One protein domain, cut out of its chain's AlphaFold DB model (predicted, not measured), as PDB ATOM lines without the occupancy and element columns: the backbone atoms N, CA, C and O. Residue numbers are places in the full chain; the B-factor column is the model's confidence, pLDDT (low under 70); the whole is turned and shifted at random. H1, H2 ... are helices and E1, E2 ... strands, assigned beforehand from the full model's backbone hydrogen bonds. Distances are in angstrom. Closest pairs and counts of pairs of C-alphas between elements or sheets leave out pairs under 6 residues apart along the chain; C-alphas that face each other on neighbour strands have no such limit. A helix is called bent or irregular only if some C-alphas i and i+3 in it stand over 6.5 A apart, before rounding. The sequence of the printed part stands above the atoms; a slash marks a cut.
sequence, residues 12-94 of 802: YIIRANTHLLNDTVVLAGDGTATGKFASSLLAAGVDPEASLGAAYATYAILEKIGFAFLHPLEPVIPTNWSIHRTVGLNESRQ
ATOM      1  N   TYR A  12     406.316 353.763 393.680       94.94
ATOM      2  CA  TYR A  12     405.299 352.907 393.097       94.94
ATOM      3  C   TYR A  12     405.262 352.962 391.575       94.94
ATOM      4  O   TYR A  12     405.687 353.929 390.937       94.94
ATOM      5  N   ILE A  13     404.722 351.898 390.987       94.44
ATOM      6  CA  ILE A  13     404.477 351.770 389.553       94.44
ATOM      7  C   ILE A  13     403.004 351.429 389.359       94.44
ATOM      8  O   ILE A  13     402.494 350.543 390.037       94.44
ATOM      9  N   ILE A  14     402.340 352.076 388.401       93.50
ATOM     10  CA  ILE A  14     400.983 351.728 387.958       93.50
ATOM     11  C   ILE A  14     400.957 351.505 386.447       93.50
ATOM     12  O   ILE A  14     401.597 352.229 385.679       93.50
ATOM     13  N   ARG A  15     400.226 350.480 386.004       92.12
ATOM     14  CA  ARG A  15     400.105 350.101 384.592       92.12
ATOM     15  C   ARG A  15     398.695 349.680 384.248       92.12
ATOM     16  O   ARG A  15     398.025 349.042 385.056       92.12
ATOM     17  N   ALA A  16     398.298 349.952 383.013       87.81
ATOM     18  CA  ALA A  16     397.109 349.374 382.414       87.81
ATOM     19  C   ALA A  16     397.480 348.489 381.227       87.81
ATOM     20  O   ALA A  16     398.348 348.837 380.424       87.81
ATOM     21  N   ASN A  17     396.778 347.369 381.078       81.56
ATOM     22  CA  ASN A  17     396.816 346.573 379.860       81.56
ATOM     23  C   ASN A  17     395.398 346.165 379.450       81.56
ATOM     24  O   ASN A  17     394.585 345.765 380.285       81.56
ATOM     25  N   THR A  18     395.103 346.266 378.158       68.50
ATOM     26  CA  THR A  18     393.839 345.828 377.565       68.50
ATOM     27  C   THR A  18     393.987 344.402 377.059       68.50
ATOM     28  O   THR A  18     394.717 344.126 376.105       68.50
ATOM     29  N   HIS A  19     393.268 343.466 377.677       63.81
ATOM     30  CA  HIS A  19     393.197 342.107 377.153       63.81
ATOM     31  C   HIS A  19     392.255 342.067 375.944       63.81
ATOM     32  O   HIS A  19     391.036 342.117 376.089       63.81
ATOM     33  N   LEU A  20     392.840 341.912 374.749       51.88
ATOM     34  CA  LEU A  20     392.163 341.918 373.441       51.88
ATOM     35  C   LEU A  20     391.062 340.851 373.255       51.88
ATOM     36  O   LEU A  20     390.341 340.907 372.267       51.88
ATOM     37  N   LEU A  21     390.947 339.868 374.153       52.69
ATOM     38  CA  LEU A  21     390.015 338.745 374.005       52.69
ATOM     39  C   LEU A  21     388.689 338.920 374.770       52.69
ATOM     40  O   LEU A  21     387.714 338.291 374.374       52.69
ATOM     41  N   ASN A  22     388.628 339.766 375.812       58.19
ATOM     42  CA  ASN A  22     387.496 339.801 376.761       58.19
ATOM     43  C   ASN A  22     387.018 341.222 377.151       58.19
ATOM     44  O   ASN A  22     386.385 341.367 378.196       58.19
ATOM     45  N   ASP A  23     387.373 342.279 376.408       68.50
ATOM     46  CA  ASP A  23     387.056 343.683 376.762       68.50
ATOM     47  C   ASP A  23     387.419 344.060 378.218       68.50
ATOM     48  O   ASP A  23     386.804 344.918 378.849       68.50
ATOM     49  N   THR A  24     388.433 343.397 378.783       76.19
ATOM     50  CA  THR A  24     388.858 343.585 380.174       76.19
ATOM     51  C   THR A  24     390.088 344.487 380.219       76.19
ATOM     52  O   THR A  24     391.111 344.180 379.598       76.19
ATOM     53  N   VAL A  25     390.006 345.583 380.978       77.19
ATOM     54  CA  VAL A  25     391.166 346.412 381.336       77.19
ATOM     55  C   VAL A  25     391.709 345.927 382.673       77.19
ATOM     56  O   VAL A  25     390.988 345.919 383.667       77.19
ATOM     57  N   VAL A  26     392.980 345.534 382.698       84.19
ATOM     58  CA  VAL A  26     393.687 345.198 383.936       84.19
ATOM     59  C   VAL A  26     394.515 346.404 384.346       84.19
ATOM     60  O   VAL A  26     395.419 346.802 383.612       84.19
ATOM     61  N   LEU A  27     394.204 346.964 385.513       85.50
ATOM     62  CA  LEU A  27     395.023 347.964 386.190       85.50
ATOM     63  C   LEU A  27     395.807 347.252 387.281       85.50
ATOM     64  O   LEU A  27     395.216 346.598 388.137       85.50
ATOM     65  N   ALA A  28     397.127 347.350 387.226       87.50
ATOM     66  CA  ALA A  28     398.008 346.761 388.218       87.50
ATOM     67  C   ALA A  28     398.930 347.843 388.761       87.50
ATOM     68  O   ALA A  28     399.505 348.623 387.997       87.50
ATOM     69  N   GLY A  29     399.063 347.870 390.078       89.19
ATOM     70  CA  GLY A  29     399.971 348.749 390.783       89.19
ATOM     71  C   GLY A  29     400.705 347.962 391.848       89.19
ATOM     72  O   GLY A  29     400.155 347.012 392.399       89.19
ATOM     73  N   ASP A  30     401.951 348.334 392.082       89.50
ATOM     74  CA  ASP A  30     402.779 347.762 393.134       89.50
ATOM     75  C   ASP A  30     403.794 348.819 393.579       89.50
ATOM     76  O   ASP A  30     404.067 349.776 392.840       89.50
ATOM     77  N   GLY A  31     404.340 348.663 394.776       90.12
ATOM     78  CA  GLY A  31     405.221 349.651 395.370       90.12
ATOM     79  C   GLY A  31     406.268 349.062 396.293       90.12
ATOM     80  O   GLY A  31     406.164 347.931 396.764       90.12
ATOM     81  N   THR A  32     407.311 349.843 396.531       86.75
ATOM     82  CA  THR A  32     408.413 349.462 397.408       86.75
ATOM     83  C   THR A  32     408.039 349.656 398.874       86.75
ATOM     84  O   THR A  32     407.128 350.414 399.215       86.75
ATOM     85  N   ALA A  33     408.760 348.941 399.739       80.44
ATOM     86  CA  ALA A  33     408.534 348.927 401.176       80.44
ATOM     87  C   ALA A  33     408.546 350.331 401.802       80.44
ATOM     88  O   ALA A  33     409.081 351.292 401.240       80.44
ATOM     89  N   THR A  34     407.965 350.408 402.993       76.50
ATOM     90  CA  THR A  34     407.877 351.606 403.824       76.50
ATOM     91  C   THR A  34     409.257 352.214 404.112       76.50
ATOM     92  O   THR A  34     410.242 351.498 404.306       76.50
ATOM     93  N   GLY A  35     409.341 353.547 404.085       67.44
ATOM     94  CA  GLY A  35     410.584 354.304 404.192       67.44
ATOM     95  C   GLY A  35     411.111 354.415 405.620       67.44
ATOM     96  O   GLY A  35     410.548 353.876 406.570       67.44
ATOM     97  N   LYS A  36     412.220 355.144 405.780       62.44
ATOM     98  CA  LYS A  36     412.946 355.282 407.052       62.44
ATOM     99  C   LYS A  36     412.065 355.797 408.197       62.44
ATOM    100  O   LYS A  36     412.160 355.261 409.295       62.44
ATOM    101  N   PHE A  37     411.205 356.784 407.944       58.56
ATOM    102  CA  PHE A  37     410.359 357.381 408.981       58.56
ATOM    103  C   PHE A  37     409.303 356.398 409.510       58.56
ATOM    104  O   PHE A  37     409.137 356.255 410.714       58.56
ATOM    105  N   ALA A  38     408.672 355.634 408.619       55.59
ATOM    106  CA  ALA A  38     407.660 354.641 408.969       55.59
ATOM    107  C   ALA A  38     408.244 353.226 409.203       55.59
ATOM    108  O   ALA A  38     407.516 352.273 409.453       55.59
ATOM    109  N   SER A  39     409.574 353.075 409.209       53.78
ATOM    110  CA  SER A  39     410.249 351.849 409.659       53.78
ATOM    111  C   SER A  39     410.184 351.652 411.181       53.78
ATOM    112  O   SER A  39     410.346 350.526 411.650       53.78
ATOM    113  N   SER A  40     409.870 352.707 411.950       50.06
ATOM    114  CA  SER A  40     409.505 352.611 413.373       50.06
ATOM    115  C   SER A  40     408.268 351.730 413.596       50.06
ATOM    116  O   SER A  40     408.213 351.017 414.596       50.06
ATOM    117  N   LEU A  41     407.355 351.661 412.615       51.84
ATOM    118  CA  LEU A  41     406.163 350.801 412.623       51.84
ATOM    119  C   LEU A  41     406.501 349.308 412.705       51.84
ATOM    120  O   LEU A  41     405.746 348.519 413.273       51.84
ATOM    121  N   LEU A  42     407.661 348.900 412.181       49.41
ATOM    122  CA  LEU A  42     408.119 347.510 412.258       49.41
ATOM    123  C   LEU A  42     408.433 347.097 413.705       49.41
ATOM    124  O   LEU A  42     408.379 345.911 414.027       49.41
ATOM    125  N   ALA A  43     408.707 348.057 414.601       45.88
ATOM    126  CA  ALA A  43     408.833 347.792 416.032       45.88
ATOM    127  C   ALA A  43     407.471 347.556 416.718       45.88
ATOM    128  O   ALA A  43     407.440 346.923 417.772       45.88
ATOM    129  N   ALA A  44     406.361 348.014 416.123       49.66
ATOM    130  CA  ALA A  44     404.996 347.854 416.636       49.66
ATOM    131  C   ALA A  44     404.307 346.546 416.182       49.66
ATOM    132  O   ALA A  44     403.140 346.315 416.489       49.66
ATOM    133  N   GLY A  45     405.018 345.655 415.478       51.12
ATOM    134  CA  GLY A  45     404.467 344.367 415.037       51.12
ATOM    135  C   GLY A  45     403.560 344.450 413.804       51.12
ATOM    136  O   GLY A  45     402.792 343.519 413.559       51.12
ATOM    137  N   VAL A  46     403.653 345.538 413.031       55.72
ATOM    138  CA  VAL A  46     403.011 345.666 411.713       55.72
ATOM    139  C   VAL A  46     403.608 344.642 410.742       55.72
ATOM    140  O   VAL A  46     404.792 344.310 410.830       55.72
ATOM    141  N   ASP A  47     402.775 344.127 409.831       55.22
ATOM    142  CA  ASP A  47     403.173 343.151 408.816       55.22
ATOM    143  C   ASP A  47     404.416 343.648 408.045       55.22
ATOM    144  O   ASP A  47     404.343 344.686 407.383       55.22
ATOM    145  N   PRO A  48     405.561 342.943 408.108       52.09
ATOM    146  CA  PRO A  48     406.765 343.324 407.377       52.09
ATOM    147  C   PRO A  48     406.599 343.260 405.849       52.09
ATOM    148  O   PRO A  48     407.463 343.773 405.135       52.09
ATOM    149  N   GLU A  49     405.517 342.657 405.337       52.69
ATOM    150  CA  GLU A  49     405.142 342.704 403.917       52.69
ATOM    151  C   GLU A  49     404.267 343.922 403.548       52.69
ATOM    152  O   GLU A  49     404.043 344.175 402.361       52.69
ATOM    153  N   ALA A  50     403.801 344.719 404.521       65.00
ATOM    154  CA  ALA A  50     403.026 345.929 404.252       65.00
ATOM    155  C   ALA A  50     403.886 346.991 403.541       65.00
ATOM    156  O   ALA A  50     404.909 347.458 404.043       65.00
ATOM    157  N   SER A  51     403.445 347.389 402.347       82.62
ATOM    158  CA  SER A  51     404.144 348.334 401.479       82.62
ATOM    159  C   SER A  51     403.342 349.625 401.350       82.62
ATOM    160  O   SER A  51     402.309 349.668 400.674       82.62
ATOM    161  N   LEU A  52     403.834 350.706 401.962       88.69
ATOM    162  CA  LEU A  52     403.225 352.028 401.810       88.69
ATOM    163  C   LEU A  52     403.264 352.502 400.344       88.69
ATOM    164  O   LEU A  52     402.314 353.121 399.866       88.69
ATOM    165  N   GLY A  53     404.292 352.110 399.578       92.25
ATOM    166  CA  GLY A  53     404.317 352.316 398.129       92.25
ATOM    167  C   GLY A  53     403.155 351.613 397.413       92.25
ATOM    168  O   GLY A  53     402.550 352.184 396.505       92.25
ATOM    169  N   ALA A  54     402.798 350.388 397.814       91.38
ATOM    170  CA  ALA A  54     401.661 349.669 397.231       91.38
ATOM    171  C   ALA A  54     400.319 350.340 397.581       91.38
ATOM    172  O   ALA A  54     399.426 350.429 396.729       91.38
ATOM    173  N   ALA A  55     400.190 350.889 398.794       93.00
ATOM    174  CA  ALA A  55     399.045 351.720 399.166       93.00
ATOM    175  C   ALA A  55     398.959 352.977 398.279       93.00
ATOM    176  O   ALA A  55     397.902 353.271 397.715       93.00
ATOM    177  N   TYR A  56     400.079 353.672 398.048       95.75
ATOM    178  CA  TYR A  56     400.123 354.822 397.138       95.75
ATOM    179  C   TYR A  56     399.736 354.450 395.703       95.75
ATOM    180  O   TYR A  56     398.923 355.153 395.099       95.75
ATOM    181  N   ALA A  57     400.241 353.327 395.177       95.56
ATOM    182  CA  ALA A  57     399.831 352.790 393.877       95.56
ATOM    183  C   ALA A  57     398.319 352.546 393.809       95.56
ATOM    184  O   ALA A  57     397.692 352.872 392.799       95.56
ATOM    185  N   THR A  58     397.728 352.007 394.876       95.06
ATOM    186  CA  THR A  58     396.286 351.739 394.956       95.06
ATOM    187  C   THR A  58     395.485 353.031 394.827       95.06
ATOM    188  O   THR A  58     394.649 353.149 393.928       95.06
ATOM    189  N   TYR A  59     395.793 354.044 395.638       96.25
ATOM    190  CA  TYR A  59     395.127 355.345 395.542       96.25
ATOM    191  C   TYR A  59     395.386 356.036 394.199       96.25
ATOM    192  O   TYR A  59     394.475 356.634 393.634       96.25
ATOM    193  N   ALA A  60     396.591 355.913 393.636       94.56
ATOM    194  CA  ALA A  60     396.891 356.457 392.313       94.56
ATOM    195  C   ALA A  60     396.033 355.798 391.217       94.56
ATOM    196  O   ALA A  60     395.561 356.486 390.314       94.56
ATOM    197  N   ILE A  61     395.776 354.486 391.300       93.12
ATOM    198  CA  ILE A  61     394.847 353.787 390.396       93.12
ATOM    199  C   ILE A  61     393.415 354.298 390.579       93.12
ATOM    200  O   ILE A  61     392.748 354.557 389.574       93.12
ATOM    201  N   LEU A  62     392.956 354.482 391.825       93.75
ATOM    202  CA  LEU A  62     391.633 355.049 392.117       93.75
ATOM    203  C   LEU A  62     391.464 356.431 391.460       93.75
ATOM    204  O   LEU A  62     390.447 356.696 390.812       93.75
ATOM    205  N   GLU A  63     392.497 357.272 391.507       91.81
ATOM    206  CA  GLU A  63     392.506 358.567 390.817       91.81
ATOM    207  C   GLU A  63     392.436 358.444 389.288       91.81
ATOM    208  O   GLU A  63     391.780 359.250 388.621       91.81
ATOM    209  N   LYS A  64     393.040 357.408 388.691       88.50
ATOM    210  CA  LYS A  64     392.908 357.174 387.241       88.50
ATOM    211  C   LYS A  64     391.508 356.712 386.832       88.50
ATOM    212  O   LYS A  64     391.170 356.865 385.659       88.50
ATOM    213  N   ILE A  65     390.693 356.190 387.751       88.06
ATOM    214  CA  ILE A  65     389.317 355.752 387.455       88.06
ATOM    215  C   ILE A  65     388.224 356.728 387.921       88.06
ATOM    216  O   ILE A  65     387.041 356.477 387.671       88.06
ATOM    217  N   GLY A  66     388.615 357.866 388.510       86.88
ATOM    218  CA  GLY A  66     387.739 359.010 388.783       86.88
ATOM    219  C   GLY A  66     387.536 359.368 390.258       86.88
ATOM    220  O   GLY A  66     386.728 360.251 390.532       86.88
ATOM    221  N   PHE A  67     388.218 358.706 391.198       93.19
ATOM    222  CA  PHE A  67     388.193 359.086 392.616       93.19
ATOM    223  C   PHE A  67     389.127 360.263 392.888       93.19
ATOM    224  O   PHE A  67     390.190 360.351 392.285       93.19
ATOM    225  N   ALA A  68     388.806 361.146 393.824       93.69
ATOM    226  CA  ALA A  68     389.773 362.155 394.261       93.69
ATOM    227  C   ALA A  68     389.762 362.334 395.773       93.69
ATOM    228  O   ALA A  68     388.718 362.270 396.412       93.69
ATOM    229  N   PHE A  69     390.934 362.599 396.334       96.75
ATOM    230  CA  PHE A  69     391.151 362.710 397.774       96.75
ATOM    231  C   PHE A  69     391.550 364.148 398.090       96.75
ATOM    232  O   PHE A  69     392.714 364.453 398.342       96.75
ATOM    233  N   LEU A  70     390.575 365.048 397.943       95.88
ATOM    234  CA  LEU A  70     390.788 366.491 398.038       95.88
ATOM    235  C   LEU A  70     390.523 367.018 399.445       95.88
ATOM    236  O   LEU A  70     391.401 367.635 400.038       95.88
ATOM    237  N   HIS A  71     389.348 366.728 399.998       96.62
ATOM    238  CA  HIS A  71     388.983 367.126 401.351       96.62
ATOM    239  C   HIS A  71     389.210 365.962 402.336       96.62
ATOM    240  O   HIS A  71     388.799 364.844 402.016       96.62
ATOM    241  N   PRO A  72     389.785 366.186 403.535       96.50
ATOM    242  CA  PRO A  72     390.107 365.096 404.467       96.50
ATOM    243  C   PRO A  72     388.922 364.284 405.004       96.50
ATOM    244  O   PRO A  72     389.102 363.153 405.430       96.50
ATOM    245  N   LEU A  73     387.706 364.835 404.968       95.94
ATOM    246  CA  LEU A  73     386.476 364.149 405.409       95.94
ATOM    247  C   LEU A  73     385.500 363.800 404.281       95.94
ATOM    248  O   LEU A  73     384.394 363.334 404.543       95.94
ATOM    249  N   GLU A  74     385.845 364.097 403.030       94.69
ATOM    250  CA  GLU A  74     384.919 363.915 401.911       94.69
ATOM    251  C   GLU A  74     385.696 363.528 400.647       94.69
ATOM    252  O   GLU A  74     385.979 364.383 399.798       94.69
ATOM    253  N   PRO A  75     386.081 362.245 400.504       94.88
ATOM    254  CA  PRO A  75     386.619 361.761 399.248       94.88
ATOM    255  C   PRO A  75     385.559 361.898 398.151       94.88
ATOM    256  O   PRO A  75     384.365 361.646 398.330       94.88
ATOM    257  N   VAL A  76     386.015 362.279 396.968       93.00
ATOM    258  CA  VAL A  76     385.194 362.391 395.772       93.00
ATOM    259  C   VAL A  76     385.026 360.995 395.184       93.00
ATOM    260  O   VAL A  76     385.961 360.438 394.608       93.00
ATOM    261  N   ILE A  77     383.824 360.436 395.318       92.00
ATOM    262  CA  ILE A  77     383.487 359.099 394.820       92.00
ATOM    263  C   ILE A  77     382.689 359.231 393.511       92.00
ATOM    264  O   ILE A  77     381.579 359.775 393.517       92.00
ATOM    265  N   PRO A  78     383.204 358.737 392.370       88.69
ATOM    266  CA  PRO A  78     382.514 358.859 391.098       88.69
ATOM    267  C   PRO A  78     381.313 357.909 391.026       88.69
ATOM    268  O   PRO A  78     381.406 356.725 391.341       88.69
ATOM    269  N   THR A  79     380.182 358.404 390.521       85.81
ATOM    270  CA  THR A  79     378.994 357.566 390.262       85.81
ATOM    271  C   THR A  79     379.166 356.638 389.058       85.81
ATOM    272  O   THR A  79     378.493 355.616 388.976       85.81
ATOM    273  N   ASN A  80     380.070 356.976 388.133       81.88
ATOM    274  CA  ASN A  80     380.448 356.159 386.982       81.88
ATOM    275  C   ASN A  80     381.970 356.118 386.860       81.88
ATOM    276  O   ASN A  80     382.619 357.161 386.937       81.88
ATOM    277  N   TRP A  81     382.534 354.938 386.619       81.00
ATOM    278  CA  TRP A  81     383.979 354.778 386.468       81.00
ATOM    279  C   TRP A  81     384.423 355.191 385.064       81.00
ATOM    280  O   TRP A  81     383.772 354.860 384.071       81.00
ATOM    281  N   SER A  82     385.548 355.899 384.977       71.81
ATOM    282  CA  SER A  82     386.139 356.316 383.704       71.81
ATOM    283  C   SER A  82     387.480 355.630 383.501       71.81
ATOM    284  O   SER A  82     388.436 355.911 384.207       71.81
ATOM    285  N   ILE A  83     387.588 354.771 382.490       75.06
ATOM    286  CA  ILE A  83     388.864 354.137 382.125       75.06
ATOM    287  C   ILE A  83     389.685 354.985 381.142       75.06
ATOM    288  O   ILE A  83     390.766 354.575 380.730       75.06
ATOM    289  N   HIS A  84     389.215 356.176 380.751       73.62
ATOM    290  CA  HIS A  84     389.897 356.997 379.743       73.62
ATOM    291  C   HIS A  84     391.318 357.396 380.162       73.62
ATOM    292  O   HIS A  84     392.228 357.338 379.340       73.62
ATOM    293  N   ARG A  85     391.531 357.714 381.447       74.44
ATOM    294  CA  ARG A  85     392.861 358.041 381.999       74.44
ATOM    295  C   ARG A  85     393.748 356.810 382.225       74.44
ATOM    296  O   ARG A  85     394.865 356.944 382.710       74.44
ATOM    297  N   THR A  86     393.263 355.618 381.872       78.56
ATOM    298  CA  THR A  86     394.023 354.365 381.964       78.56
ATOM    299  C   THR A  86     394.605 353.922 380.621       78.56
ATOM    300  O   THR A  86     395.467 353.051 380.582       78.56
ATOM    301  N   VAL A  87     394.183 354.517 379.500       76.50
ATOM    302  CA  VAL A  87     394.677 354.132 378.170       76.50
ATOM    303  C   VAL A  87     396.172 354.435 378.061       76.50
ATOM    304  O   VAL A  87     396.585 355.584 378.166       76.50
ATOM    305  N   GLY A  88     396.983 353.397 377.839       78.25
ATOM    306  CA  GLY A  88     398.441 353.532 377.756       78.25
ATOM    307  C   GLY A  88     399.121 353.864 379.089       78.25
ATOM    308  O   GLY A  88     400.280 354.272 379.079       78.25
ATOM    309  N   LEU A  89     398.426 353.695 380.221       86.19
ATOM    310  CA  LEU A  89     398.971 353.971 381.548       86.19
ATOM    311  C   LEU A  89     400.210 353.108 381.810       86.19
ATOM    312  O   LEU A  89     400.138 351.878 381.842       86.19
ATOM    313  N   ASN A  90     401.338 353.773 382.026       91.25
ATOM    314  CA  ASN A  90     402.586 353.184 382.489       91.25
ATOM    315  C   ASN A  90     403.375 354.274 383.217       91.25
ATOM    316  O   ASN A  90     404.167 354.992 382.610       91.25
ATOM    317  N   GLU A  91     403.101 354.430 384.507       91.19
ATOM    318  CA  GLU A  91     403.688 355.476 385.339       91.19
ATOM    319  C   GLU A  91     404.549 354.847 386.434       91.19
ATOM    320  O   GLU A  91     404.185 353.830 387.021       91.19
ATOM    321  N   SER A  92     405.689 355.475 386.705       93.56
ATOM    322  CA  SER A  92     406.548 355.204 387.855       93.56
ATOM    323  C   SER A  92     406.699 356.510 388.620       93.56
ATOM    324  O   SER A  92     406.945 357.549 388.006       93.56
ATOM    325  N   ARG A  93     406.528 356.473 389.937       93.94
ATOM    326  CA  ARG A  93     406.602 357.641 390.819       93.94
ATOM    327  C   ARG A  93     407.455 357.297 392.036       93.94
ATOM    328  O   ARG A  93     407.440 356.158 392.495       93.94
ATOM    329  N   GLN A  94     408.193 358.279 392.537       94.19
ATOM    330  CA  GLN A  94     409.080 358.135 393.688       94.19
ATOM    331  C   GLN A  94     409.063 359.423 394.520       94.19
ATOM    332  O   GLN A  94     408.916 360.495 393.924       94.19
TER     333      GLN A  94
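AT A GLANCE: This is residues 12 to 94 of the 802 residues of an uncharacterized protein of Fonticula alba (UniProt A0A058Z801). A small three-stranded sheet, E2, E1 and E5, has the long helix H2 over one face, running along its strands, and its other face is bare. The hairpin E3 and E4 follows H2 on the side away from the sheet; H1 lies toward one end of the long axis, and the free-standing residues 19 to 24, which stick out, lie at the other. The 83 printed residues include two named helices and five named strands, in the order E1, E2, H1, H2, E3, E4, E5; the class is mixed, helices and strands. The larger sheet has the order E2, E1, E5, and both sheets are antiparallel. The whole is loose, with a radius of gyration of the C-alphas of 15.2 A and spans of 46 by 32 by 20 A.

IN THESE COORDINATES: E1, residues 12 to 19, begins at C-alpha 12 at (405.299, 352.907, 393.097) and is 22.7 A long. E2, residues 24 to 31, is 23.1 A long. H1, residues 37 to 44, is 13.3 A long and only just irregular: C-alphas 37 and 40 are 6.54 A apart. H2, residues 52 to 65, is 20.3 A long and begins at C-alpha 52 at (403.225, 352.028, 401.810). E3, residues 68 to 71, is 8.7 A long, and E4, residues 74 to 76, is 6.3 A long. E5, residues 90 to 93, is 10.3 A long and ends at C-alpha 93 at (406.602, 357.641, 390.819).

HOW THE PARTS SIT: E1 and E2 form a hairpin, antiparallel at 164 degrees, with N 15 and O 28 within hydrogen-bond range at 2.8 A. E1, the inner strand, is also antiparallel to E5, at 171 degrees, with N 14 and O 91 at 2.9 A. H2 is on this sheet at a height over the sheet of 7.4 A, over E2 and E1; on the local plane its line and that of E2 stand at 24 degrees. The closest C-alphas of E2 and H2 are those of Gly 31 and Gly 53, 3.9 A apart. H2 and E5 are near each other, with 7 pairs of C-alphas within 10 A. H1 is not on the sheet and is apart from H2. E3 and E4 form a hairpin, antiparallel at 153 degrees, with N 76 and O 68 at 2.8 A. The closest C-alphas of H2 and E3 are those of Leu 62 and Ala 68, 7.7 A apart. In H2 every O i to N i+4 pair is within hydrogen-bond range; in H1 0 of 4 are, beside 4 of 5 O i to N i+3 pairs.

THE WHOLE: The two C-alphas farthest apart are those of Leu 21 and Ala 43, 46.9 A. The printed part has no cut. The link E4 to E5, residues 77 to 89, is long. The mean pLDDT of the printed part is 79.9; residues 18 to 23 and 35 to 50 are under 70.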